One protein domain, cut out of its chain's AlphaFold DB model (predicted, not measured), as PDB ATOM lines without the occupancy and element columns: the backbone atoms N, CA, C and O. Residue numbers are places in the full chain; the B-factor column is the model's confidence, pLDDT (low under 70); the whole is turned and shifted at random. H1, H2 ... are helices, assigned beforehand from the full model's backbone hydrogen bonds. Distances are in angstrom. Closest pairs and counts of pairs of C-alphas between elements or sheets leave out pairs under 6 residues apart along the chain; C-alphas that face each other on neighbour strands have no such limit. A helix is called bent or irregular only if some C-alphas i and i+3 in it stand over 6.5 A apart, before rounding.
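Overview. This is residues 2 to 175 of the 179 residues of an uncharacterized protein of Methylobacterium sp. WL103 (UniProt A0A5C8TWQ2). One helix, H6, runs through the middle of the domain, with H1, H7 and H9 packing on it and H10 and the short H8 and H11 gathered farther round. H4 lies far from this core, packing on one end of H5, and the long link of residues 22 to 39 swings wide between H2 and H3. The printed part has 174 residues with eleven named helices, H1 to H11 in order along the chain, and no named strand; its class is all helix. It is compact, with a radius of gyration of the C-alphas of 16.5 A and spans of 48 by 38 by 35 A.

Arrangement. H1, residues 2 to 9, and H2, residues 13 to 21, form a helical hairpin at 33 degrees, a shallow tilt only just short of steep; their closest C-alphas, of Ile 4 and Ala 16, are 5.7 A apart. H3, residues 40 to 43, touches no helix. H4, residues 48 to 56, touches residues 64 to 65 alone of H5, residues 64 to 76, about perpendicular at 81 degrees; the closest C-alphas, of Asp 54 and Pro 64, are 6.5 A apart. H6, residues 80 to 96, touches H1 with residues 82 to 86 alone, about perpendicular at 80 degrees, closest at the C-alphas of Gly 5 and Tyr 82, 4.7 A. H7, residues 106 to 112, touches residues 84 to 88 alone of H6, closest at the C-alphas of Met 84 and Leu 106, 6.2 A. H8, residues 117 to 121, and H9, residues 125 to 135, touch only at the corner, only just, with 3 pairs of C-alphas within 8 A. H9 touches H2, the same way at a shallow tilt of 27 degrees, closest at the C-alphas of Ala 17 and Met 134, 4.0 A. H10, residues 140 to 151, touches H11, residues 166 to 170, closest at the C-alphas of Ile 147 and Pro 166, 6.0 A. Every O i to N i+4 pair is within hydrogen-bond range in H1, H2, H4, H6, H8, H10 and H11, against 6 of 9 in H5, 4 of 7 in H9 and 1 of 3 in H7, where 2 of 4 O i to N i+3 pairs are within range; H3 is too short for an i+4 pair.

Along the chain. H1 begins at C-alpha 2 (-7.227, 31.503, 39.432). H5 is 18.9 A long, H6 24.7 A, H9 14.7 A and H10 16.5 A. H9 is only just irregular: C-alphas 130 and 133 are 6.9 A apart. H11 ends at C-alpha 170 (4.525, 16.984, 32.187).

Size, cuts and confidence. The two C-alphas farthest apart, of Arg 56 and Ala 126, are 49.4 A apart. The printed part has no cut. The links H2 to H3 and H10 to H11 are long. The mean pLDDT of the printed part is 83.9; residues 27 to 35, 45 to 60 and 110 to 113 are under 70.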
ATOM      1  N   TYR A   2      -6.146  32.197  38.696       86.56
ATOM      2  CA  TYR A   2      -7.227  31.503  39.432       86.56
ATOM      3  C   TYR A   2      -8.352  30.988  38.539       86.56
ATOM      4  O   TYR A   2      -8.762  29.846  38.687       86.56
ATOM      5  N   TYR A   3      -8.805  31.806  37.587       89.25
ATOM      6  CA  TYR A   3      -9.828  31.403  36.624       89.25
ATOM      7  C   TYR A   3      -9.436  30.118  35.880       89.25
ATOM      8  O   TYR A   3     -10.176  29.142  35.897       89.25
ATOM      9  N   ILE A   4      -8.227  30.081  35.311       91.62
ATOM     10  CA  ILE A   4      -7.709  28.905  34.599       91.62
ATOM     11  C   ILE A   4      -7.542  27.722  35.562       91.62
ATOM     12  O   ILE A   4      -7.935  26.615  35.223       91.62
ATOM     13  N   GLY A   5      -7.053  27.951  36.786       91.00
ATOM     14  CA  GLY A   5      -6.955  26.909  37.814       91.00
ATOM     15  C   GLY A   5      -8.308  26.278  38.160       91.00
ATOM     16  O   GLY A   5      -8.411  25.058  38.244       91.00
ATOM     17  N   ILE A   6      -9.363  27.088  38.282       91.62
ATOM     18  CA  ILE A   6     -10.736  26.611  38.499       91.62
ATOM     19  C   ILE A   6     -11.234  25.831  37.279       91.62
ATOM     20  O   ILE A   6     -11.839  24.776  37.448       91.62
ATOM     21  N   MET A   7     -10.967  26.308  36.061       93.44
ATOM     22  CA  MET A   7     -11.360  25.596  34.840       93.44
ATOM     23  C   MET A   7     -10.656  24.247  34.700       93.44
ATOM     24  O   MET A   7     -11.304  23.277  34.319       93.44
ATOM     25  N   ILE A   8      -9.376  24.156  35.070       92.12
ATOM     26  CA  ILE A   8      -8.634  22.890  35.122       92.12
ATOM     27  C   ILE A   8      -9.249  21.958  36.163       92.12
ATOM     28  O   ILE A   8      -9.537  20.807  35.854       92.12
ATOM     29  N   TRP A   9      -9.499  22.460  37.375       92.00
ATOM     30  CA  TRP A   9     -10.123  21.680  38.445       92.00
ATOM     31  C   TRP A   9     -11.515  21.155  38.055       92.00
ATOM     32  O   TRP A   9     -11.894  20.050  38.431       92.00
ATOM     33  N   ARG A  10     -12.270  21.924  37.262       93.62
ATOM     34  CA  ARG A  10     -13.591  21.547  36.733       93.62
ATOM     35  C   ARG A  10     -13.540  20.815  35.384       93.62
ATOM     36  O   ARG A  10     -14.599  20.577  34.811       93.62
ATOM     37  N   GLU A  11     -12.350  20.510  34.864       93.06
ATOM     38  CA  GLU A  11     -12.113  19.906  33.542       93.06
ATOM     39  C   GLU A  11     -12.816  20.630  32.370       93.06
ATOM     40  O   GLU A  11     -13.165  20.034  31.351       93.06
ATOM     41  N   ARG A  12     -13.021  21.949  32.481       94.88
ATOM     42  CA  ARG A  12     -13.612  22.795  31.430       94.88
ATOM     43  C   ARG A  12     -12.525  23.375  30.523       94.88
ATOM     44  O   ARG A  12     -12.343  24.592  30.446       94.88
ATOM     45  N   PHE A  13     -11.802  22.492  29.838       94.31
ATOM     46  CA  PHE A  13     -10.636  22.860  29.023       94.31
ATOM     47  C   PHE A  13     -10.976  23.772  27.844       94.31
ATOM     48  O   PHE A  13     -10.199  24.673  27.549       94.31
ATOM     49  N   ASP A  14     -12.161  23.629  27.248       92.75
ATOM     50  CA  ASP A  14     -12.601  24.490  26.141       92.75
ATOM     51  C   ASP A  14     -12.706  25.964  26.566       92.75
ATOM     52  O   ASP A  14     -12.259  26.862  25.855       92.75
ATOM     53  N   MET A  15     -13.227  26.220  27.775       91.94
ATOM     54  CA  MET A  15     -13.323  27.579  28.332       91.94
ATOM     55  C   MET A  15     -11.963  28.126  28.773       91.94
ATOM     56  O   MET A  15     -11.748  29.338  28.770       91.94
ATOM     57  N   ALA A  16     -11.037  27.256  29.177       92.94
ATOM     58  CA  ALA A  16      -9.667  27.675  29.438       92.94
ATOM     59  C   ALA A  16      -8.962  28.059  28.127       92.94
ATOM     60  O   ALA A  16      -8.345  29.119  28.058       92.94
ATOM     61  N   ALA A  17      -9.118  27.252  27.074       93.19
ATOM     62  CA  ALA A  17      -8.552  27.515  25.756       93.19
ATOM     63  C   ALA A  17      -9.071  28.832  25.160       93.19
ATOM     64  O   ALA A  17      -8.272  29.624  24.663       93.19
ATOM     65  N   SER A  18     -10.373  29.120  25.283       91.12
ATOM     66  CA  SER A  18     -10.943  30.380  24.787       91.12
ATOM     67  C   SER A  18     -10.346  31.610  25.473       91.12
ATOM     68  O   SER A  18     -10.231  32.655  24.857       91.12
ATOM     69  N   VAL A  19      -9.941  31.510  26.738       90.62
ATOM     70  CA  VAL A  19      -9.315  32.626  27.469       90.62
ATOM     71  C   VAL A  19      -7.826  32.758  27.140       90.62
ATOM     72  O   VAL A  19      -7.296  33.865  27.114       90.62
ATOM     73  N   ILE A  20      -7.132  31.655  26.872       90.56
ATOM     74  CA  ILE A  20      -5.694  31.680  26.568       90.56
ATOM     75  C   ILE A  20      -5.425  32.176  25.141       90.56
ATOM     76  O   ILE A  20      -4.432  32.864  24.907       90.56
ATOM     77  N   HIS A  21      -6.300  31.843  24.190       89.69
ATOM     78  CA  HIS A  21      -6.069  32.112  22.764       89.69
ATOM     79  C   HIS A  21      -6.765  33.357  22.223       89.69
ATOM     80  O   HIS A  21      -6.514  33.733  21.083       89.69
ATOM     81  N   VAL A  22      -7.599  34.017  23.026       90.19
ATOM     82  CA  VAL A  22      -8.210  35.301  22.667       90.19
ATOM     83  C   VAL A  22      -7.257  36.450  22.988       90.19
ATOM     84  O   VAL A  22      -6.578  36.444  24.017       90.19
ATOM     85  N   ASP A  23      -7.240  37.443  22.103       86.75
ATOM     86  CA  ASP A  23      -6.591  38.723  22.352       86.75
ATOM     87  C   ASP A  23      -7.591  39.691  23.013       86.75
ATOM     88  O   ASP A  23      -8.775  39.745  22.674       86.75
ATOM     89  N   TYR A  24      -7.113  40.438  24.000       85.19
ATOM     90  CA  TYR A  24      -7.882  41.321  24.866       85.19
ATOM     91  C   TYR A  24      -7.748  42.774  24.429       85.19
ATOM     92  O   TYR A  24      -6.661  43.238  24.087       85.19
ATOM     93  N   TYR A  25      -8.859  43.509  24.482       84.06
ATOM     94  CA  TYR A  25      -8.875  44.939  24.191       84.06
ATOM     95  C   TYR A  25      -8.349  45.760  25.367       84.06
ATOM     96  O   TYR A  25      -8.866  45.649  26.481       84.06
ATOM     97  N   ILE A  26      -7.370  46.625  25.099       79.19
ATOM     98  CA  ILE A  26      -6.835  47.599  26.053       79.19
ATOM     99  C   ILE A  26      -7.132  48.997  25.514       79.19
ATOM    100  O   ILE A  26      -6.544  49.442  24.531       79.19
ATOM    101  N   GLY A  27      -8.096  49.667  26.150       67.44
ATOM    102  CA  GLY A  27      -8.635  50.949  25.687       67.44
ATOM    103  C   GLY A  27      -7.793  52.179  26.028       67.44
ATOM    104  O   GLY A  27      -8.057  53.243  25.477       67.44
ATOM    105  N   ASP A  28      -6.792  52.057  26.903       62.19
ATOM    106  CA  ASP A  28      -5.965  53.183  27.344       62.19
ATOM    107  C   ASP A  28      -4.484  52.922  27.040       62.19
ATOM    108  O   ASP A  28      -3.767  52.258  27.785       62.19
ATOM    109  N   LEU A  29      -4.046  53.423  25.886       60.62
ATOM    110  CA  LEU A  29      -2.660  53.390  25.419       60.62
ATOM    111  C   LEU A  29      -2.115  54.821  25.369       60.62
ATOM    112  O   LEU A  29      -1.562  55.264  24.360       60.62
ATOM    113  N   SER A  30      -2.330  55.576  26.450       56.72
ATOM    114  CA  SER A  30      -1.953  56.994  26.555       56.72
ATOM    115  C   SER A  30      -0.451  57.252  26.389       56.72
ATOM    116  O   SER A  30      -0.057  58.359  26.030       56.72
ATOM    117  N   ASN A  31       0.391  56.227  26.540       54.97
ATOM    118  CA  ASN A  31       1.789  56.269  26.139       54.97
ATOM    119  C   ASN A  31       2.177  54.993  25.378       54.97
ATOM    120  O   ASN A  31       2.225  53.910  25.949       54.97
ATOM    121  N   GLN A  32       2.578  55.189  24.117       51.44
ATOM    122  CA  GLN A  32       3.433  54.300  23.318       51.44
ATOM    123  C   GLN A  32       2.743  53.150  22.553       51.44
ATOM    124  O   GLN A  32       2.457  52.097  23.100       51.44
ATOM    125  N   ARG A  33       2.578  53.353  21.233       51.50
ATOM    126  CA  ARG A  33       2.759  52.400  20.101       51.50
ATOM    127  C   ARG A  33       2.338  50.917  20.246       51.50
ATOM    128  O   ARG A  33       2.840  50.095  19.483       51.50
ATOM    129  N   SER A  34       1.431  50.548  21.137       57.38
ATOM    130  CA  SER A  34       0.905  49.181  21.200       57.38
ATOM    131  C   SER A  34      -0.365  49.049  20.372       57.38
ATOM    132  O   SER A  34      -1.129  49.997  20.201       57.38
ATOM    133  N   GLN A  35      -0.571  47.868  19.797       64.44
ATOM    134  CA  GLN A  35      -1.844  47.539  19.171       64.44
ATOM    135  C   GLN A  35      -2.938  47.497  20.254       64.44
ATOM    136  O   GLN A  35      -2.650  47.121  21.388       64.44
ATOM    137  N   PRO A  36      -4.193  47.858  19.930       71.31
ATOM    138  CA  PRO A  36      -5.296  47.851  20.897       71.31
ATOM    139  C   PRO A  36      -5.645  46.442  21.396       71.31
ATOM    140  O   PRO A  36      -6.372  46.297  22.376       71.31
ATOM    141  N   MET A  37      -5.158  45.415  20.701       79.94
ATOM    142  CA  MET A  37      -5.267  44.012  21.073       79.94
ATOM    143  C   MET A  37      -3.959  43.584  21.730       79.94
ATOM    144  O   MET A  37      -2.897  43.692  21.118       79.94
ATOM    145  N   SER A  38      -4.040  43.077  22.956       80.88
ATOM    146  CA  SER A  38      -2.906  42.452  23.627       80.88
ATOM    147  C   SER A  38      -3.268  41.066  24.138       80.88
ATOM    148  O   SER A  38      -4.428  40.711  24.320       80.88
ATOM    149  N   THR A  39      -2.258  40.239  24.342       85.81
ATOM    150  CA  THR A  39      -2.441  38.842  24.737       85.81
ATOM    151  C   THR A  39      -2.584  38.720  26.253       85.81
ATOM    152  O   THR A  39      -2.433  39.687  27.000       85.81
ATOM    153  N   PHE A  40      -2.790  37.498  26.749       85.00
ATOM    154  CA  PHE A  40      -2.833  37.224  28.187       85.00
ATOM    155  C   PHE A  40      -1.563  37.645  28.955       85.00
ATOM    156  O   PHE A  40      -1.589  37.678  30.185       85.00
ATOM    157  N   ARG A  41      -0.460  37.972  28.265       83.81
ATOM    158  CA  ARG A  41       0.778  38.491  28.864       83.81
ATOM    159  C   ARG A  41       0.547  39.693  29.783       83.81
ATOM    160  O   ARG A  41       1.189  39.784  30.826       83.81
ATOM    161  N   GLU A  42      -0.384  40.573  29.433       80.06
ATOM    162  CA  GLU A  42      -0.666  41.809  30.183       80.06
ATOM    163  C   GLU A  42      -1.160  41.537  31.604       80.06
ATOM    164  O   GLU A  42      -0.994  42.357  32.497       80.06
ATOM    165  N   PHE A  43      -1.710  40.347  31.865       76.88
ATOM    166  CA  PHE A  43      -2.102  39.958  33.220       76.88
ATOM    167  C   PHE A  43      -0.907  39.710  34.156       76.88
ATOM    168  O   PHE A  43      -1.107  39.555  35.363       76.88
ATOM    169  N   VAL A  44       0.311  39.625  33.615       71.75
ATOM    170  CA  VAL A  44       1.561  39.430  34.363       71.75
ATOM    171  C   VAL A  44       2.461  40.658  34.338       71.75
ATOM    172  O   VAL A  44       3.193  40.871  35.311       71.75
ATOM    173  N   ASP A  45       2.411  41.467  33.276       64.56
ATOM    174  CA  ASP A  45       3.214  42.684  33.209       64.56
ATOM    175  C   ASP A  45       2.758  43.668  34.311       64.56
ATOM    176  O   ASP A  45       1.637  44.161  34.354       64.56
ATOM    177  N   HIS A  46       3.676  43.916  35.247       57.03
ATOM    178  CA  HIS A  46       3.637  44.968  36.268       57.03
ATOM    179  C   HIS A  46       2.679  44.816  37.463       57.03
ATOM    180  O   HIS A  46       1.664  45.493  37.599       57.03
ATOM    181  N   LEU A  47       3.168  44.117  38.494       62.72
ATOM    182  CA  LEU A  47       2.788  44.385  39.889       62.72
ATOM    183  C   LEU A  47       3.983  44.944  40.677       62.72
ATOM    184  O   LEU A  47       4.432  44.348  41.657       62.72
ATOM    185  N   GLN A  48       4.504  46.105  40.256       61.66
ATOM    186  CA  GLN A  48       5.573  46.830  40.973       61.66
ATOM    187  C   GLN A  48       5.218  47.065  42.454       61.66
ATOM    188  O   GLN A  48       6.081  47.019  43.328       61.66
ATOM    189  N   SER A  49       3.927  47.230  42.753       64.81
ATOM    190  CA  SER A  49       3.396  47.359  44.113       64.81
ATOM    191  C   SER A  49       3.666  46.135  44.998       64.81
ATOM    192  O   SER A  49       3.886  46.285  46.200       64.81
ATOM    193  N   ILE A  50       3.699  44.924  44.430       65.06
ATOM    194  CA  ILE A  50       4.016  43.695  45.173       65.06
ATOM    195  C   ILE A  50       5.509  43.643  45.500       65.06
ATOM    196  O   ILE A  50       5.870  43.325  46.632       65.06
ATOM    197  N   GLN A  51       6.369  44.002  44.545       62.94
ATOM    198  CA  GLN A  51       7.819  44.048  44.766       62.94
ATOM    199  C   GLN A  51       8.194  45.108  45.813       62.94
ATOM    200  O   GLN A  51       8.971  44.823  46.723       62.94
ATOM    201  N   ALA A  52       7.585  46.295  45.747       62.03
ATOM    202  CA  ALA A  52       7.802  47.362  46.722       62.03
ATOM    203  C   ALA A  52       7.369  46.962  48.147       62.03
ATOM    204  O   ALA A  52       8.031  47.318  49.123       62.03
ATOM    205  N   ASN A  53       6.280  46.198  48.288       62.19
ATOM    206  CA  ASN A  53       5.834  45.702  49.590       62.19
ATOM    207  C   ASN A  53       6.757  44.618  50.167       62.19
ATOM    208  O   ASN A  53       7.002  44.630  51.371       62.19
ATOM    209  N   ASP A  54       7.296  43.716  49.341       63.12
ATOM    210  CA  ASP A  54       8.221  42.673  49.814       63.12
ATOM    211  C   ASP A  54       9.557  43.272  50.288       63.12
ATOM    212  O   ASP A  54      10.078  42.885  51.335       63.12
ATOM    213  N   GLN A  55      10.053  44.303  49.587       62.41
ATOM    214  CA  GLN A  55      11.235  45.071  49.997       62.41
ATOM    215  C   GLN A  55      11.034  45.772  51.348       62.41
ATOM    216  O   GLN A  55      11.914  45.715  52.205       62.41
ATOM    217  N   ARG A  56       9.859  46.379  51.577       60.81
ATOM    218  CA  ARG A  56       9.511  46.995  52.871       60.81
ATOM    219  C   ARG A  56       9.435  45.977  54.009       60.81
ATOM    220  O   ARG A  56       9.760  46.315  55.141       60.81
ATOM    221  N   GLN A  57       9.008  44.748  53.720       62.16
ATOM    222  CA  GLN A  57       8.852  43.680  54.713       62.16
ATOM    223  C   GLN A  57      10.134  42.864  54.952       62.16
ATOM    224  O   GLN A  57      10.110  41.955  55.777       62.16
ATOM    225  N   GLN A  58      11.234  43.159  54.242       61.88
ATOM    226  CA  GLN A  58      12.519  42.439  54.314       61.88
ATOM    227  C   GLN A  58      12.407  40.911  54.140       61.88
ATOM    228  O   GLN A  58      13.318  40.171  54.507       61.88
ATOM    229  N   ALA A  59      11.312  40.416  53.557       63.09
ATOM    230  CA  ALA A  59      10.988  38.993  53.574       63.09
ATOM    231  C   ALA A  59      11.835  38.151  52.595       63.09
ATOM    232  O   ALA A  59      11.735  36.927  52.631       63.09
ATOM    233  N   ARG A  60      12.666  38.797  51.751       65.00
ATOM    234  CA  ARG A  60      13.606  38.197  50.774       65.00
ATOM    235  C   ARG A  60      13.024  36.970  50.062       65.00
ATOM    236  O   ARG A  60      13.679  35.934  49.953       65.00
ATOM    237  N   LYS A  61      11.772  37.054  49.606       71.00
ATOM    238  CA  LYS A  61      11.114  35.902  48.983       71.00
ATOM    239  C   LYS A  61      11.594  35.734  47.550       71.00
ATOM    240  O   LYS A  61      11.636  36.698  46.795       71.00
ATOM    241  N   ILE A  62      11.852  34.487  47.154       73.19
ATOM    242  CA  ILE A  62      12.259  34.132  45.782       73.19
ATOM    243  C   ILE A  62      11.165  34.513  44.765       73.19
ATOM    244  O   ILE A  62      11.466  34.956  43.663       73.19
ATOM    245  N   SER A  63       9.887  34.389  45.145       80.19
ATOM    246  CA  SER A  63       8.739  34.818  44.333       80.19
ATOM    247  C   SER A  63       7.668  35.483  45.212       80.19
ATOM    248  O   SER A  63       6.812  34.796  45.786       80.19
ATOM    249  N   PRO A  64       7.686  36.823  45.352       77.81
ATOM    250  CA  PRO A  64       6.687  37.559  46.131       77.81
ATOM    251  C   PRO A  64       5.257  37.350  45.611       77.81
ATOM    252  O   PRO A  64       4.323  37.158  46.394       77.81
ATOM    253  N   GLN A  65       5.092  37.322  44.285       81.25
ATOM    254  CA  GLN A  65       3.825  37.056  43.606       81.25
ATOM    255  C   GLN A  65       3.340  35.631  43.894       81.25
ATOM    256  O   GLN A  65       2.187  35.452  44.280       81.25
ATOM    257  N   GLY A  66       4.220  34.629  43.781       81.31
ATOM    258  CA  GLY A  66       3.895  33.238  44.104       81.31
ATOM    259  C   GLY A  66       3.421  33.076  45.550       81.31
ATOM    260  O   GLY A  66       2.389  32.455  45.790       81.31
ATOM    261  N   SER A  67       4.098  33.726  46.503       82.50
ATOM    262  CA  SER A  67       3.706  33.707  47.919       82.50
ATOM    263  C   SER A  67       2.360  34.381  48.182       82.50
ATOM    264  O   SER A  67       1.578  33.907  49.008       82.50
ATOM    265  N   LEU A  68       2.052  35.474  47.480       83.31
ATOM    266  CA  LEU A  68       0.737  36.103  47.578       83.31
ATOM    267  C   LEU A  68      -0.366  35.180  47.042       83.31
ATOM    268  O   LEU A  68      -1.429  35.076  47.659       83.31
ATOM    269  N   LEU A  69      -0.113  34.508  45.914       84.75
ATOM    270  CA  LEU A  69      -1.048  33.558  45.311       84.75
ATOM    271  C   LEU A  69      -1.289  32.342  46.217       84.75
ATOM    272  O   LEU A  69      -2.434  31.919  46.388       84.75
ATOM    273  N   GLU A  70      -0.236  31.822  46.846       84.62
ATOM    274  CA  GLU A  70      -0.320  30.731  47.820       84.62
ATOM    275  C   GLU A  70      -1.212  31.124  49.003       84.62
ATOM    276  O   GLU A  70      -2.208  30.454  49.277       84.62
ATOM    277  N   LYS A  71      -0.936  32.266  49.647       84.75
ATOM    278  CA  LYS A  71      -1.734  32.754  50.785       84.75
ATOM    279  C   LYS A  71      -3.202  32.971  50.423       84.75
ATOM    280  O   LYS A  71      -4.088  32.603  51.183       84.75
ATOM    281  N   ARG A  72      -3.476  33.550  49.251       82.88
ATOM    282  CA  ARG A  72      -4.851  33.795  48.785       82.88
ATOM    283  C   ARG A  72      -5.591  32.511  48.420       82.88
ATOM    284  O   ARG A  72      -6.806  32.461  48.583       82.88
ATOM    285  N   SER A  73      -4.887  31.473  47.963       83.75
ATOM    286  CA  SER A  73      -5.518  30.189  47.624       83.75
ATOM    287  C   SER A  73      -6.240  29.554  48.819       83.75
ATOM    288  O   SER A  73      -7.330  29.007  48.652       83.75
ATOM    289  N   GLN A  74      -5.714  29.751  50.034       81.31
ATOM    290  CA  GLN A  74      -6.306  29.258  51.282       81.31
ATOM    291  C   GLN A  74      -7.711  29.829  51.551       81.31
ATOM    292  O   GLN A  74      -8.527  29.154  52.167       81.31
ATOM    293  N   GLY A  75      -8.016  31.041  51.071       79.25
ATOM    294  CA  GLY A  75      -9.317  31.690  51.279       79.25
ATOM    295  C   GLY A  75     -10.373  31.394  50.206       79.25
ATOM    296  O   GLY A  75     -11.551  31.632  50.440       79.25
ATOM    297  N   VAL A  76      -9.974  30.894  49.032       79.94
ATOM    298  CA  VAL A  76     -10.871  30.711  47.867       79.94
ATOM    299  C   VAL A  76     -11.349  29.256  47.728       79.94
ATOM    300  O   VAL A  76     -12.259  28.972  46.954       79.94
ATOM    301  N   GLY A  77     -10.755  28.321  48.478       82.62
ATOM    302  CA  GLY A  77     -11.095  26.895  48.406       82.62
ATOM    303  C   GLY A  77     -10.565  26.193  47.150       82.62
ATOM    304  O   GLY A  77     -11.008  25.097  46.821       82.62
ATOM    305  N   VAL A  78      -9.619  26.814  46.439       84.44
ATOM    306  CA  VAL A  78      -8.926  26.212  45.295       84.44
ATOM    307  C   VAL A  78      -7.549  25.776  45.753       84.44
ATOM    308  O   VAL A  78      -6.757  26.595  46.222       84.44
ATOM    309  N   GLU A  79      -7.240  24.494  45.586       87.31
ATOM    310  CA  GLU A  79      -5.924  23.989  45.949       87.31
ATOM    311  C   GLU A  79      -4.820  24.645  45.118       87.31
ATOM    312  O   GLU A  79      -4.909  24.758  43.891       87.31
ATOM    313  N   PHE A  80      -3.722  25.009  45.781       88.62
ATOM    314  CA  PHE A  80      -2.605  25.701  45.144       88.62
ATOM    315  C   PHE A  80      -1.994  24.919  43.968       88.62
ATOM    316  O   PHE A  80      -1.511  25.521  43.010       88.62
ATOM    317  N   ARG A  81      -2.104  23.582  43.969       89.31
ATOM    318  CA  ARG A  81      -1.665  22.724  42.855       89.31
ATOM    319  C   ARG A  81      -2.324  23.080  41.518       89.31
ATOM    320  O   ARG A  81      -1.657  23.025  40.490       89.31
ATOM    321  N   TYR A  82      -3.595  23.488  41.525       91.06
ATOM    322  CA  TYR A  82      -4.310  23.872  40.305       91.06
ATOM    323  C   TYR A  82      -3.876  25.246  39.801       91.06
ATOM    324  O   TYR A  82      -3.865  25.492  38.598       91.06
ATOM    325  N   ILE A  83      -3.464  26.129  40.711       91.38
ATOM    326  CA  ILE A  83      -2.897  27.434  40.362       91.38
ATOM    327  C   ILE A  83      -1.503  27.244  39.754       91.38
ATOM    328  O   ILE A  83      -1.220  27.853  38.726       91.38
ATOM    329  N   MET A  84      -0.681  26.355  40.325       91.12
ATOM    330  CA  MET A  84       0.620  25.981  39.755       91.12
ATOM    331  C   MET A  84       0.482  25.353  38.364       91.12
ATOM    332  O   MET A  84       1.178  25.754  37.434       91.12
ATOM    333  N   ALA A  85      -0.456  24.415  38.196       92.25
ATOM    334  CA  ALA A  85      -0.732  23.813  36.897       92.25
ATOM    335  C   ALA A  85      -1.173  24.869  35.870       92.25
ATOM    336  O   ALA A  85      -0.668  24.881  34.750       92.25
ATOM    337  N   ALA A  86      -2.064  25.791  36.254       93.06
ATOM    338  CA  ALA A  86      -2.503  26.888  35.393       93.06
ATOM    339  C   ALA A  86      -1.348  27.802  34.961       93.06
ATOM    340  O   ALA A  86      -1.287  28.203  33.802       93.06
ATOM    341  N   ASP A  87      -0.438  28.125  35.879       91.94
ATOM    342  CA  ASP A  87       0.745  28.938  35.590       91.94
ATOM    343  C   ASP A  87       1.666  28.276  34.567       91.94
ATOM    344  O   ASP A  87       2.124  28.899  33.611       91.94
ATOM    345  N   PHE A  88       1.893  26.977  34.749       93.25
ATOM    346  CA  PHE A  88       2.711  26.196  33.840       93.25
ATOM    347  C   PHE A  88       2.053  26.033  32.466       93.25
ATOM    348  O   PHE A  88       2.729  26.134  31.450       93.25
ATOM    349  N   ILE A  89       0.731  25.857  32.406       94.56
ATOM    350  CA  ILE A  89      -0.011  25.813  31.138       94.56
ATOM    351  C   ILE A  89       0.115  27.133  30.377       94.56
ATOM    352  O   ILE A  89       0.350  27.109  29.174       94.56
ATOM    353  N   LEU A  90       0.008  28.276  31.060       93.44
ATOM    354  CA  LEU A  90       0.215  29.589  30.440       93.44
ATOM    355  C   LEU A  90       1.648  29.764  29.932       93.44
ATOM    356  O   LEU A  90       1.850  30.314  28.852       93.44
ATOM    357  N   PHE A  91       2.634  29.251  30.671       93.19
ATOM    358  CA  PHE A  91       4.022  29.201  30.219       93.19
ATOM    359  C   PHE A  91       4.189  28.367  28.938       93.19
ATOM    360  O   PHE A  91       4.823  28.827  27.986       93.19
ATOM    361  N   LEU A  92       3.592  27.171  28.880       94.38
ATOM    362  CA  LEU A  92       3.646  26.308  27.696       94.38
ATOM    363  C   LEU A  92       2.924  26.941  26.498       94.38
ATOM    364  O   LEU A  92       3.516  27.066  25.430       94.38
ATOM    365  N   ALA A  93       1.688  27.407  26.683       94.56
ATOM    366  CA  ALA A  93       0.905  28.049  25.627       94.56
ATOM    367  C   ALA A  93       1.567  29.342  25.125       94.56
ATOM    368  O   ALA A  93       1.576  29.626  23.926       94.56
ATOM    369  N   GLY A  94       2.179  30.108  26.032       92.88
ATOM    370  CA  GLY A  94       2.994  31.261  25.675       92.88
ATOM    371  C   GLY A  94       4.202  30.864  24.835       92.88
ATOM    372  O   GLY A  94       4.454  31.480  23.807       92.88
ATOM    373  N   SER A  95       4.889  29.780  25.195       93.00
ATOM    374  CA  SER A  95       6.041  29.274  24.439       93.00
ATOM    375  C   SER A  95       5.679  28.852  23.010       93.00
ATOM    376  O   SER A  95       6.455  29.113  22.092       93.00
ATOM    377  N   VAL A  96       4.487  28.277  22.800       93.56
ATOM    378  CA  VAL A  96       3.961  27.969  21.455       93.56
ATOM    379  C   VAL A  96       3.725  29.248  20.645       93.56
ATOM    380  O   VAL A  96       4.132  29.339  19.491       93.56
ATOM    381  N   ARG A  97       3.116  30.271  21.258       90.81
ATOM    382  CA  ARG A  97       2.793  31.556  20.607       90.81
ATOM    383  C   ARG A  97       3.951  32.565  20.597       90.81
ATOM    384  O   ARG A  97       3.756  33.704  20.182       90.81
ATOM    385  N   ASN A  98       5.136  32.182  21.077       89.56
ATOM    386  CA  ASN A  98       6.276  33.075  21.310       89.56
ATOM    387  C   ASN A  98       5.945  34.294  22.209       89.56
ATOM    388  O   ASN A  98       6.483  35.390  22.055       89.56
ATOM    389  N   ILE A  99       5.037  34.097  23.165       89.12
ATOM    390  CA  ILE A  99       4.647  35.057  24.195       89.12
ATOM    391  C   ILE A  99       5.437  34.739  25.463       89.12
ATOM    392  O   ILE A  99       5.319  33.660  26.045       89.12
ATOM    393  N   ARG A 100       6.225  35.706  25.934       86.50
ATOM    394  CA  ARG A 100       6.967  35.561  27.190       86.50
ATOM    395  C   ARG A 100       6.001  35.565  28.376       86.50
ATOM    396  O   ARG A 100       5.381  36.585  28.665       86.50
ATOM    397  N   TRP A 101       5.949  34.448  29.090       89.38
ATOM    398  CA  TRP A 101       5.248  34.300  30.361       89.38
ATOM    399  C   TRP A 101       6.230  33.804  31.420       89.38
ATOM    400  O   TRP A 101       6.970  32.854  31.169       89.38
ATOM    401  N   TYR A 102       6.268  34.440  32.592       87.75
ATOM    402  CA  TYR A 102       7.116  33.994  33.698       87.75
ATOM    403  C   TYR A 102       6.252  33.333  34.781       87.75
ATOM    404  O   TYR A 102       5.428  34.018  35.390       87.75
ATOM    405  N   PRO A 103       6.421  32.025  35.039       88.94
ATOM    406  CA  PRO A 103       5.527  31.298  35.923       88.94
ATOM    407  C   PRO A 103       5.950  31.384  37.398       88.94
ATOM    408  O   PRO A 103       6.667  30.535  37.927       88.94
ATOM    409  N   PHE A 104       5.491  32.433  38.084       86.94
ATOM    410  CA  PHE A 104       5.864  32.772  39.465       86.94
ATOM    411  C   PHE A 104       5.596  31.685  40.509       86.94
ATOM    412  O   PHE A 104       6.213  31.701  41.576       86.94
ATOM    413  N   THR A 105       4.654  30.781  40.257       87.88
ATOM    414  CA  THR A 105       4.244  29.751  41.221       87.88
ATOM    415  C   THR A 105       5.106  28.493  41.155       87.88
ATOM    416  O   THR A 105       5.090  27.700  42.095       87.88
ATOM    417  N   LEU A 106       5.913  28.313  40.103       87.94
ATOM    418  CA  LEU A 106       6.682  27.077  39.922       87.94
ATOM    419  C   LEU A 106       7.900  26.948  40.834       87.94
ATOM    420  O   LEU A 106       8.402  25.839  40.996       87.94
ATOM    421  N   VAL A 107       8.278  28.012  41.546       84.88
ATOM    422  CA  VAL A 107       9.210  27.916  42.683       84.88
ATOM    423  C   VAL A 107       8.733  26.918  43.751       84.88
ATOM    424  O   VAL A 107       9.536  26.329  44.459       84.88
ATOM    425  N   TYR A 108       7.421  26.688  43.859       80.81
ATOM    426  CA  TYR A 108       6.850  25.705  44.783       80.81
ATOM    427  C   TYR A 108       6.763  24.298  44.180       80.81
ATOM    428  O   TYR A 108       6.625  23.316  44.913       80.81
ATOM    429  N   ALA A 109       6.851  24.189  42.852       78.44
ATOM    430  CA  ALA A 109       6.852  22.917  42.141       78.44
ATOM    431  C   ALA A 109       8.235  22.248  42.182       78.44
ATOM    432  O   ALA A 109       8.304  21.025  42.283       78.44
ATOM    433  N   THR A 110       9.327  23.026  42.194       66.75
ATOM    434  CA  THR A 110      10.701  22.494  42.309       66.75
ATOM    435  C   THR A 110      10.928  21.723  43.613       66.75
ATOM    436  O   THR A 110      11.668  20.747  43.625       66.75
ATOM    437  N   ILE A 111      10.234  22.100  44.693       61.91
ATOM    438  CA  ILE A 111      10.323  21.444  46.008       61.91
ATOM    439  C   ILE A 111       9.528  20.127  46.049       61.91
ATOM    440  O   ILE A 111       9.849  19.233  46.829       61.91
ATOM    441  N   ARG A 112       8.464  20.009  45.244       61.78
ATOM    442  CA  ARG A 112       7.482  18.913  45.328       61.78
ATOM    443  C   ARG A 112       7.511  17.930  44.157       61.78
ATOM    444  O   ARG A 112       6.708  17.009  44.192       61.78
ATOM    445  N   SER A 113       8.366  18.149  43.152       56.84
ATOM    446  CA  SER A 113       8.802  17.220  42.083       56.84
ATOM    447  C   SER A 113       7.856  16.054  41.728       56.84
ATOM    448  O   SER A 113       8.257  14.896  41.652       56.84
ATOM    449  N   VAL A 114       6.590  16.368  41.444       70.31
ATOM    450  CA  VAL A 114       5.587  15.431  40.921       70.31
ATOM    451  C   VAL A 114       4.933  16.081  39.706       70.31
ATOM    452  O   VAL A 114       4.658  17.283  39.709       70.31
ATOM    453  N   SER A 115       4.686  15.289  38.661       84.81
ATOM    454  CA  SER A 115       3.968  15.732  37.463       84.81
ATOM    455  C   SER A 115       2.596  16.292  37.832       84.81
ATOM    456  O   SER A 115       1.901  15.705  38.668       84.81
ATOM    457  N   PHE A 116       2.146  17.369  37.187       90.62
ATOM    458  CA  PHE A 116       0.792  17.855  37.457       90.62
ATOM    459  C   PHE A 116      -0.248  16.828  37.001       90.62
ATOM    460  O   PHE A 116      -0.122  16.224  35.936       90.62
ATOM    461  N   GLU A 117      -1.307  16.671  37.799       91.25
ATOM    462  CA  GLU A 117      -2.370  15.683  37.578       91.25
ATOM    463  C   GLU A 117      -2.933  15.727  36.152       91.25
ATOM    464  O   GLU A 117      -3.138  14.682  35.538       91.25
ATOM    465  N   ILE A 118      -3.123  16.930  35.601       93.62
ATOM    466  CA  ILE A 118      -3.618  17.127  34.235       93.62
ATOM    467  C   ILE A 118      -2.734  16.426  33.188       93.62
ATOM    468  O   ILE A 118      -3.253  15.797  32.264       93.62
ATOM    469  N   PHE A 119      -1.408  16.455  33.340       93.94
ATOM    470  CA  PHE A 119      -0.508  15.784  32.404       93.94
ATOM    471  C   PHE A 119      -0.384  14.288  32.697       93.94
ATOM    472  O   PHE A 119      -0.368  13.491  31.764       93.94
ATOM    473  N   ALA A 120      -0.424  13.877  33.967       92.19
ATOM    474  CA  ALA A 120      -0.474  12.456  34.318       92.19
ATOM    475  C   ALA A 120      -1.722  11.757  33.728       92.19
ATOM    476  O   ALA A 120      -1.632  10.667  33.153       92.19
ATOM    477  N   ARG A 121      -2.892  12.413  33.798       93.25
ATOM    478  CA  ARG A 121      -4.145  11.953  33.164       93.25
ATOM    479  C   ARG A 121      -4.067  11.941  31.637       93.25
ATOM    480  O   ARG A 121      -4.695  11.096  31.002       93.25
ATOM    481  N   SER A 122      -3.235  12.802  31.051       94.56
ATOM    482  CA  SER A 122      -2.980  12.851  29.603       94.56
ATOM    483  C   SER A 122      -2.195  11.653  29.068       94.56
ATOM    484  O   SER A 122      -1.914  11.590  27.875       94.56
ATOM    485  N   SER A 123      -1.891  10.662  29.914       93.81
ATOM    486  CA  SER A 123      -1.508   9.334  29.434       93.81
ATOM    487  C   SER A 123      -2.581   8.678  28.566       93.81
ATOM    488  O   SER A 123      -2.229   7.938  27.653       93.81
ATOM    489  N   SER A 124      -3.864   8.994  28.783       96.00
ATOM    490  CA  SER A 124      -4.941   8.650  27.847       96.00
ATOM    491  C   SER A 124      -4.984   9.629  26.677       96.00
ATOM    492  O   SER A 124      -5.092  10.845  26.870       96.00
ATOM    493  N   LEU A 125      -4.979   9.091  25.458       94.50
ATOM    494  CA  LEU A 125      -5.108   9.850  24.216       94.50
ATOM    495  C   LEU A 125      -6.411  10.662  24.177       94.50
ATOM    496  O   LEU A 125      -6.414  11.825  23.757       94.50
ATOM    497  N   ALA A 126      -7.510  10.083  24.668       95.38
ATOM    498  CA  ALA A 126      -8.795  10.764  24.776       95.38
ATOM    499  C   ALA A 126      -8.730  11.982  25.711       95.38
ATOM    500  O   ALA A 126      -9.319  13.023  25.416       95.38
ATOM    501  N   TYR A 127      -7.994  11.886  26.823       96.06
ATOM    502  CA  TYR A 127      -7.805  13.013  27.737       96.06
ATOM    503  C   TYR A 127      -6.880  14.078  27.139       96.06
ATOM    504  O   TYR A 127      -7.221  15.262  27.155       96.06
ATOM    505  N   PHE A 128      -5.757  13.670  26.535       96.00
ATOM    506  CA  PHE A 128      -4.848  14.590  25.844       96.00
ATOM    507  C   PHE A 128      -5.575  15.400  24.761       96.00
ATOM    508  O   PHE A 128      -5.409  16.615  24.667       96.00
ATOM    509  N   SER A 129      -6.463  14.751  24.006       95.19
ATOM    510  CA  SER A 129      -7.270  15.401  22.969       95.19
ATOM    511  C   SER A 129      -8.162  16.529  23.504       95.19
ATOM    512  O   SER A 129      -8.437  17.471  22.762       95.19
ATOM    513  N   LYS A 130      -8.576  16.476  24.781       95.25
ATOM    514  CA  LYS A 130      -9.347  17.546  25.437       95.25
ATOM    515  C   LYS A 130      -8.468  18.712  25.889       95.25
ATOM    516  O   LYS A 130      -8.917  19.851  25.864       95.25
ATOM    517  N   ILE A 131      -7.233  18.445  26.320       95.38
ATOM    518  CA  ILE A 131      -6.352  19.489  26.862       95.38
ATOM    519  C   ILE A 131      -5.472  20.155  25.799       95.38
ATOM    520  O   ILE A 131      -5.082  21.307  25.981       95.38
ATOM    521  N   ARG A 132      -5.171  19.477  24.679       94.81
ATOM    522  CA  ARG A 132      -4.301  20.011  23.616       94.81
ATOM    523  C   ARG A 132      -4.715  21.398  23.099       94.81
ATOM    524  O   ARG A 132      -3.810  22.217  22.927       94.81
ATOM    525  N   PRO A 133      -6.019  21.747  22.943       94.19
ATOM    526  CA  PRO A 133      -6.390  23.069  22.444       94.19
ATOM    527  C   PRO A 133      -5.964  24.166  23.418       94.19
ATOM    528  O   PRO A 133      -5.538  25.229  22.997       94.19
ATOM    529  N   MET A 134      -6.001  23.895  24.725       94.12
ATOM    530  CA  MET A 134      -5.561  24.832  25.760       94.12
ATOM    531  C   MET A 134      -4.047  25.080  25.708       94.12
ATOM    532  O   MET A 134      -3.604  26.195  25.966       94.12
ATOM    533  N   LEU A 135      -3.262  24.061  25.352       94.44
ATOM    534  CA  LEU A 135      -1.808  24.165  25.187       94.44
ATOM    535  C   LEU A 135      -1.409  24.846  23.869       94.44
ATOM    536  O   LEU A 135      -0.301  25.360  23.769       94.44
ATOM    537  N   GLY A 136      -2.304  24.862  22.877       93.94
ATOM    538  CA  GLY A 136      -2.037  25.410  21.547       93.94
ATOM    539  C   GLY A 136      -1.288  24.455  20.616       93.94
ATOM    540  O   GLY A 136      -0.751  24.912  19.619       93.94
ATOM    541  N   VAL A 137      -1.254  23.157  20.931       95.75
ATOM    542  CA  VAL A 137      -0.592  22.123  20.116       95.75
ATOM    543  C   VAL A 137      -1.620  21.284  19.356       95.75
ATOM    544  O   VAL A 137      -2.716  21.003  19.851       95.75
ATOM    545  N   SER A 138      -1.253  20.849  18.158       93.44
ATOM    546  CA  SER A 138      -2.099  20.093  17.233       93.44
ATOM    547  C   SER A 138      -2.121  18.604  17.577       93.44
ATOM    548  O   SER A 138      -3.180  17.965  17.557       93.44
ATOM    549  N   ASP A 139      -0.965  18.047  17.942       94.75
ATOM    550  CA  ASP A 139      -0.792  16.625  18.236       94.75
ATOM    551  C   ASP A 139       0.286  16.346  19.305       94.75
ATOM    552  O   ASP A 139       0.895  17.251  19.880       94.75
ATOM    553  N   ILE A 140       0.475  15.060  19.623       94.88
ATOM    554  CA  ILE A 140       1.428  14.597  20.644       94.88
ATOM    555  C   ILE A 140       2.878  14.864  20.225       94.88
ATOM    556  O   ILE A 140       3.718  15.125  21.087       94.88
ATOM    557  N   ASN A 141       3.194  14.789  18.933       94.56
ATOM    558  CA  ASN A 141       4.553  15.004  18.451       94.56
ATOM    559  C   ASN A 141       4.932  16.476  18.595       94.56
ATOM    560  O   ASN A 141       6.007  16.765  19.115       94.56
ATOM    561  N   GLU A 142       4.031  17.392  18.229       95.38
ATOM    562  CA  GLU A 142       4.218  18.828  18.451       95.38
ATOM    563  C   GLU A 142       4.401  19.137  19.943       95.38
ATOM    564  O   GLU A 142       5.313  19.872  20.325       95.38
ATOM    565  N   PHE A 143       3.601  18.505  20.810       95.56
ATOM    566  CA  PHE A 143       3.775  18.631  22.254       95.56
ATOM    567  C   PHE A 143       5.159  18.158  22.726       95.56
ATOM    568  O   PHE A 143       5.829  18.871  23.467       95.56
ATOM    569  N   ARG A 144       5.612  16.970  22.309       94.94
ATOM    570  CA  ARG A 144       6.922  16.434  22.721       94.94
ATOM    571  C   ARG A 144       8.069  17.314  22.232       94.94
ATOM    572  O   ARG A 144       8.934  17.661  23.026       94.94
ATOM    573  N   GLN A 145       8.013  17.766  20.979       94.62
ATOM    574  CA  GLN A 145       8.996  18.696  20.419       94.62
ATOM    575  C   GLN A 145       9.052  20.018  21.191       94.62
ATOM    576  O   GLN A 145      10.140  20.541  21.428       94.62
ATOM    577  N   LEU A 146       7.899  20.553  21.614       94.81
ATOM    578  CA  LEU A 146       7.844  21.737  22.470       94.81
ATOM    579  C   LEU A 146       8.572  21.493  23.797       94.81
ATOM    580  O   LEU A 146       9.373  22.330  24.209       94.81
ATOM    581  N   ILE A 147       8.301  20.368  24.462       94.88
ATOM    582  CA  ILE A 147       8.929  20.037  25.746       94.88
ATOM    583  C   ILE A 147      10.439  19.846  25.592       94.88
ATOM    584  O   ILE A 147      11.187  20.451  26.356       94.88
ATOM    585  N   ASP A 148      10.888  19.102  24.583       94.00
ATOM    586  CA  ASP A 148      12.315  18.874  24.325       94.00
ATOM    587  C   ASP A 148      13.044  20.190  24.019       94.00
ATOM    588  O   ASP A 148      14.123  20.459  24.550       94.00
ATOM    589  N   LYS A 149      12.422  21.067  23.217       93.75
ATOM    590  CA  LYS A 149      12.944  22.408  22.927       93.75
ATOM    591  C   LYS A 149      13.058  23.258  24.190       93.75
ATOM    592  O   LYS A 149      14.024  24.004  24.325       93.75
ATOM    593  N   LEU A 150      12.072  23.193  25.084       92.75
ATOM    594  CA  LEU A 150      12.088  23.951  26.333       92.75
ATOM    595  C   LEU A 150      13.137  23.414  27.307       92.75
ATOM    596  O   LEU A 150      13.845  24.219  27.898       92.75
ATOM    597  N   GLU A 151      13.269  22.094  27.444       90.69
ATOM    598  CA  GLU A 151      14.276  21.461  28.308       90.69
ATOM    599  C   GLU A 151      15.704  21.821  27.866       90.69
ATOM    600  O   GLU A 151      16.571  22.062  28.702       90.69
ATOM    601  N   ALA A 152      15.938  21.920  26.553       90.44
ATOM    602  CA  ALA A 152      17.220  22.328  25.979       90.44
ATOM    603  C   ALA A 152      17.442  23.855  25.952       90.44
ATOM    604  O   ALA A 152      18.515  24.309  25.557       90.44
ATOM    605  N   SER A 153      16.439  24.661  26.315       87.75
ATOM    606  CA  SER A 153      16.516  26.119  26.217       87.75
ATOM    607  C   SER A 153      17.133  26.755  27.462       87.75
ATOM    608  O   SER A 153      16.701  26.516  28.589       87.75
ATOM    609  N   ASP A 154      18.028  27.719  27.255       81.50
ATOM    610  CA  ASP A 154      18.531  28.593  28.323       81.50
ATOM    611  C   ASP A 154      17.481  29.591  28.846       81.50
ATOM    612  O   ASP A 154      17.709  30.287  29.839       81.50
ATOM    613  N   THR A 155      16.314  29.673  28.198       80.25
ATOM    614  CA  THR A 155      15.235  30.605  28.562       80.25
ATOM    615  C   THR A 155      14.285  30.055  29.625       80.25
ATOM    616  O   THR A 155      13.244  30.671  29.877       80.25
ATOM    617  N   LEU A 156      14.588  28.897  30.220       86.81
ATOM    618  CA  LEU A 156      13.764  28.340  31.287       86.81
ATOM    619  C   LEU A 156      13.678  29.305  32.485       86.81
ATOM    620  O   LEU A 156      14.665  29.960  32.838       86.81
ATOM    621  N   PRO A 157      12.506  29.397  33.139       84.94
ATOM    622  CA  PRO A 157      12.356  30.166  34.365       84.94
ATOM    623  C   PRO A 157      13.332  29.677  35.441       84.94
ATOM    624  O   PRO A 157      13.248  28.538  35.903       84.94
ATOM    625  N   ARG A 158      14.246  30.561  35.850       81.44
ATOM    626  CA  ARG A 158      15.163  30.326  36.971       81.44
ATOM    627  C   ARG A 158      14.601  30.950  38.242       81.44
ATOM    628  O   ARG A 158      14.223  32.123  38.237       81.44
ATOM    629  N   PHE A 159      14.574  30.164  39.311       82.19
ATOM    630  CA  PHE A 159      14.201  30.558  40.664       82.19
ATOM    631  C   PHE A 159      15.433  30.398  41.556       82.19
ATOM    632  O   PHE A 159      15.693  29.314  42.083       82.19
ATOM    633  N   ASP A 160      16.209  31.475  41.680       79.44
ATOM    634  CA  ASP A 160      17.502  31.481  42.373       79.44
ATOM    635  C   ASP A 160      18.455  30.409  41.797       79.44
ATOM    636  O   ASP A 160      18.783  30.463  40.608       79.44
ATOM    637  N   TYR A 161      18.838  29.396  42.580       74.19
ATOM    638  CA  TYR A 161      19.696  28.284  42.140       74.19
ATOM    639  C   TYR A 161      18.943  27.114  41.485       74.19
ATOM    640  O   TYR A 161      19.558  26.100  41.154       74.19
ATOM    641  N   SER A 162      17.623  27.215  41.316       77.50
ATOM    642  CA  SER A 162      16.789  26.132  40.783       77.50
ATOM    643  C   SER A 162      16.145  26.491  39.446       77.50
ATOM    644  O   SER A 162      15.781  27.636  39.186       77.50
ATOM    645  N   THR A 163      15.985  25.486  38.592       83.25
ATOM    646  CA  THR A 163      15.220  25.556  37.344       83.25
ATOM    647  C   THR A 163      14.139  24.486  37.370       83.25
ATOM    648  O   THR A 163      14.248  23.484  38.079       83.25
ATOM    649  N   ILE A 164      13.073  24.707  36.612       87.06
ATOM    650  CA  ILE A 164      12.063  23.680  36.367       87.06
ATOM    651  C   ILE A 164      12.548  22.709  35.292       87.06
ATOM    652  O   ILE A 164      13.307  23.097  34.408       87.06
ATOM    653  N   SER A 165      12.056  21.472  35.346       88.62
ATOM    654  CA  SER A 165      12.169  20.501  34.252       88.62
ATOM    655  C   SER A 165      10.781  20.304  33.636       88.62
ATOM    656  O   SER A 165       9.936  19.626  34.241       88.62
ATOM    657  N   PRO A 166      10.487  20.932  32.480       89.94
ATOM    658  CA  PRO A 166       9.278  20.667  31.707       89.94
ATOM    659  C   PRO A 166       8.992  19.177  31.503       89.94
ATOM    660  O   PRO A 166       7.837  18.764  31.643       89.94
ATOM    661  N   VAL A 167      10.018  18.356  31.251       90.62
ATOM    662  CA  VAL A 167       9.871  16.896  31.107       90.62
ATOM    663  C   VAL A 167       9.292  16.273  32.379       90.62
ATOM    664  O   VAL A 167       8.321  15.515  32.316       90.62
ATOM    665  N   SER A 168       9.832  16.635  33.544       88.88
ATOM    666  CA  SER A 168       9.392  16.092  34.836       88.88
ATOM    667  C   SER A 168       7.980  16.554  35.217       88.88
ATOM    668  O   SER A 168       7.179  15.770  35.727       88.88
ATOM    669  N   LEU A 169       7.642  17.819  34.944       89.00
ATOM    670  CA  LEU A 169       6.336  18.401  35.286       89.00
ATOM    671  C   LEU A 169       5.191  17.889  34.399       89.00
ATOM    672  O   LEU A 169       4.040  17.850  34.844       89.00
ATOM    673  N   THR A 170       5.502  17.501  33.161       90.06
ATOM    674  CA  THR A 170       4.525  16.984  32.187       90.06
ATOM    675  C   THR A 170       4.484  15.466  32.110       90.06
ATOM    676  O   THR A 170       3.504  14.911  31.630       90.06
ATOM    677  N   PHE A 171       5.537  14.776  32.547       88.50
ATOM    678  CA  PHE A 171       5.708  13.349  32.288       88.50
ATOM    679  C   PHE A 171       5.565  13.007  30.789       88.50
ATOM    680  O   PHE A 171       4.896  12.047  30.407       88.50
ATOM    681  N   ALA A 172       6.196  13.826  29.935       87.06
ATOM    682  CA  ALA A 172       5.990  13.865  28.482       87.06
ATOM    683  C   ALA A 172       6.061  12.499  27.773       87.06
ATOM    684  O   ALA A 172       5.309  12.245  26.828       87.06
ATOM    685  N   ALA A 173       6.928  11.597  28.245       87.69
ATOM    686  CA  ALA A 173       7.086  10.255  27.685       87.69
ATOM    687  C   ALA A 173       5.812   9.396  27.786       87.69
ATOM    688  O   ALA A 173       5.589   8.533  26.941       87.69
ATOM    689  N   GLN A 174       4.968   9.630  28.795       90.81
ATOM    690  CA  GLN A 174       3.760   8.838  29.034       90.81
ATOM    691  C   GLN A 174       2.502   9.414  28.392       90.81
ATOM    692  O   GLN A 174       1.460   8.773  28.453       90.81
ATOM    693  N   ILE A 175       2.564  10.590  27.768       91.19
ATOM    694  CA  ILE A 175       1.387  11.213  27.155       91.19
ATOM    695  C   ILE A 175       0.930  10.412  25.935       91.19
ATOM    696  O   ILE A 175       1.736  10.083  25.060       91.19
TER     697      ILE A 175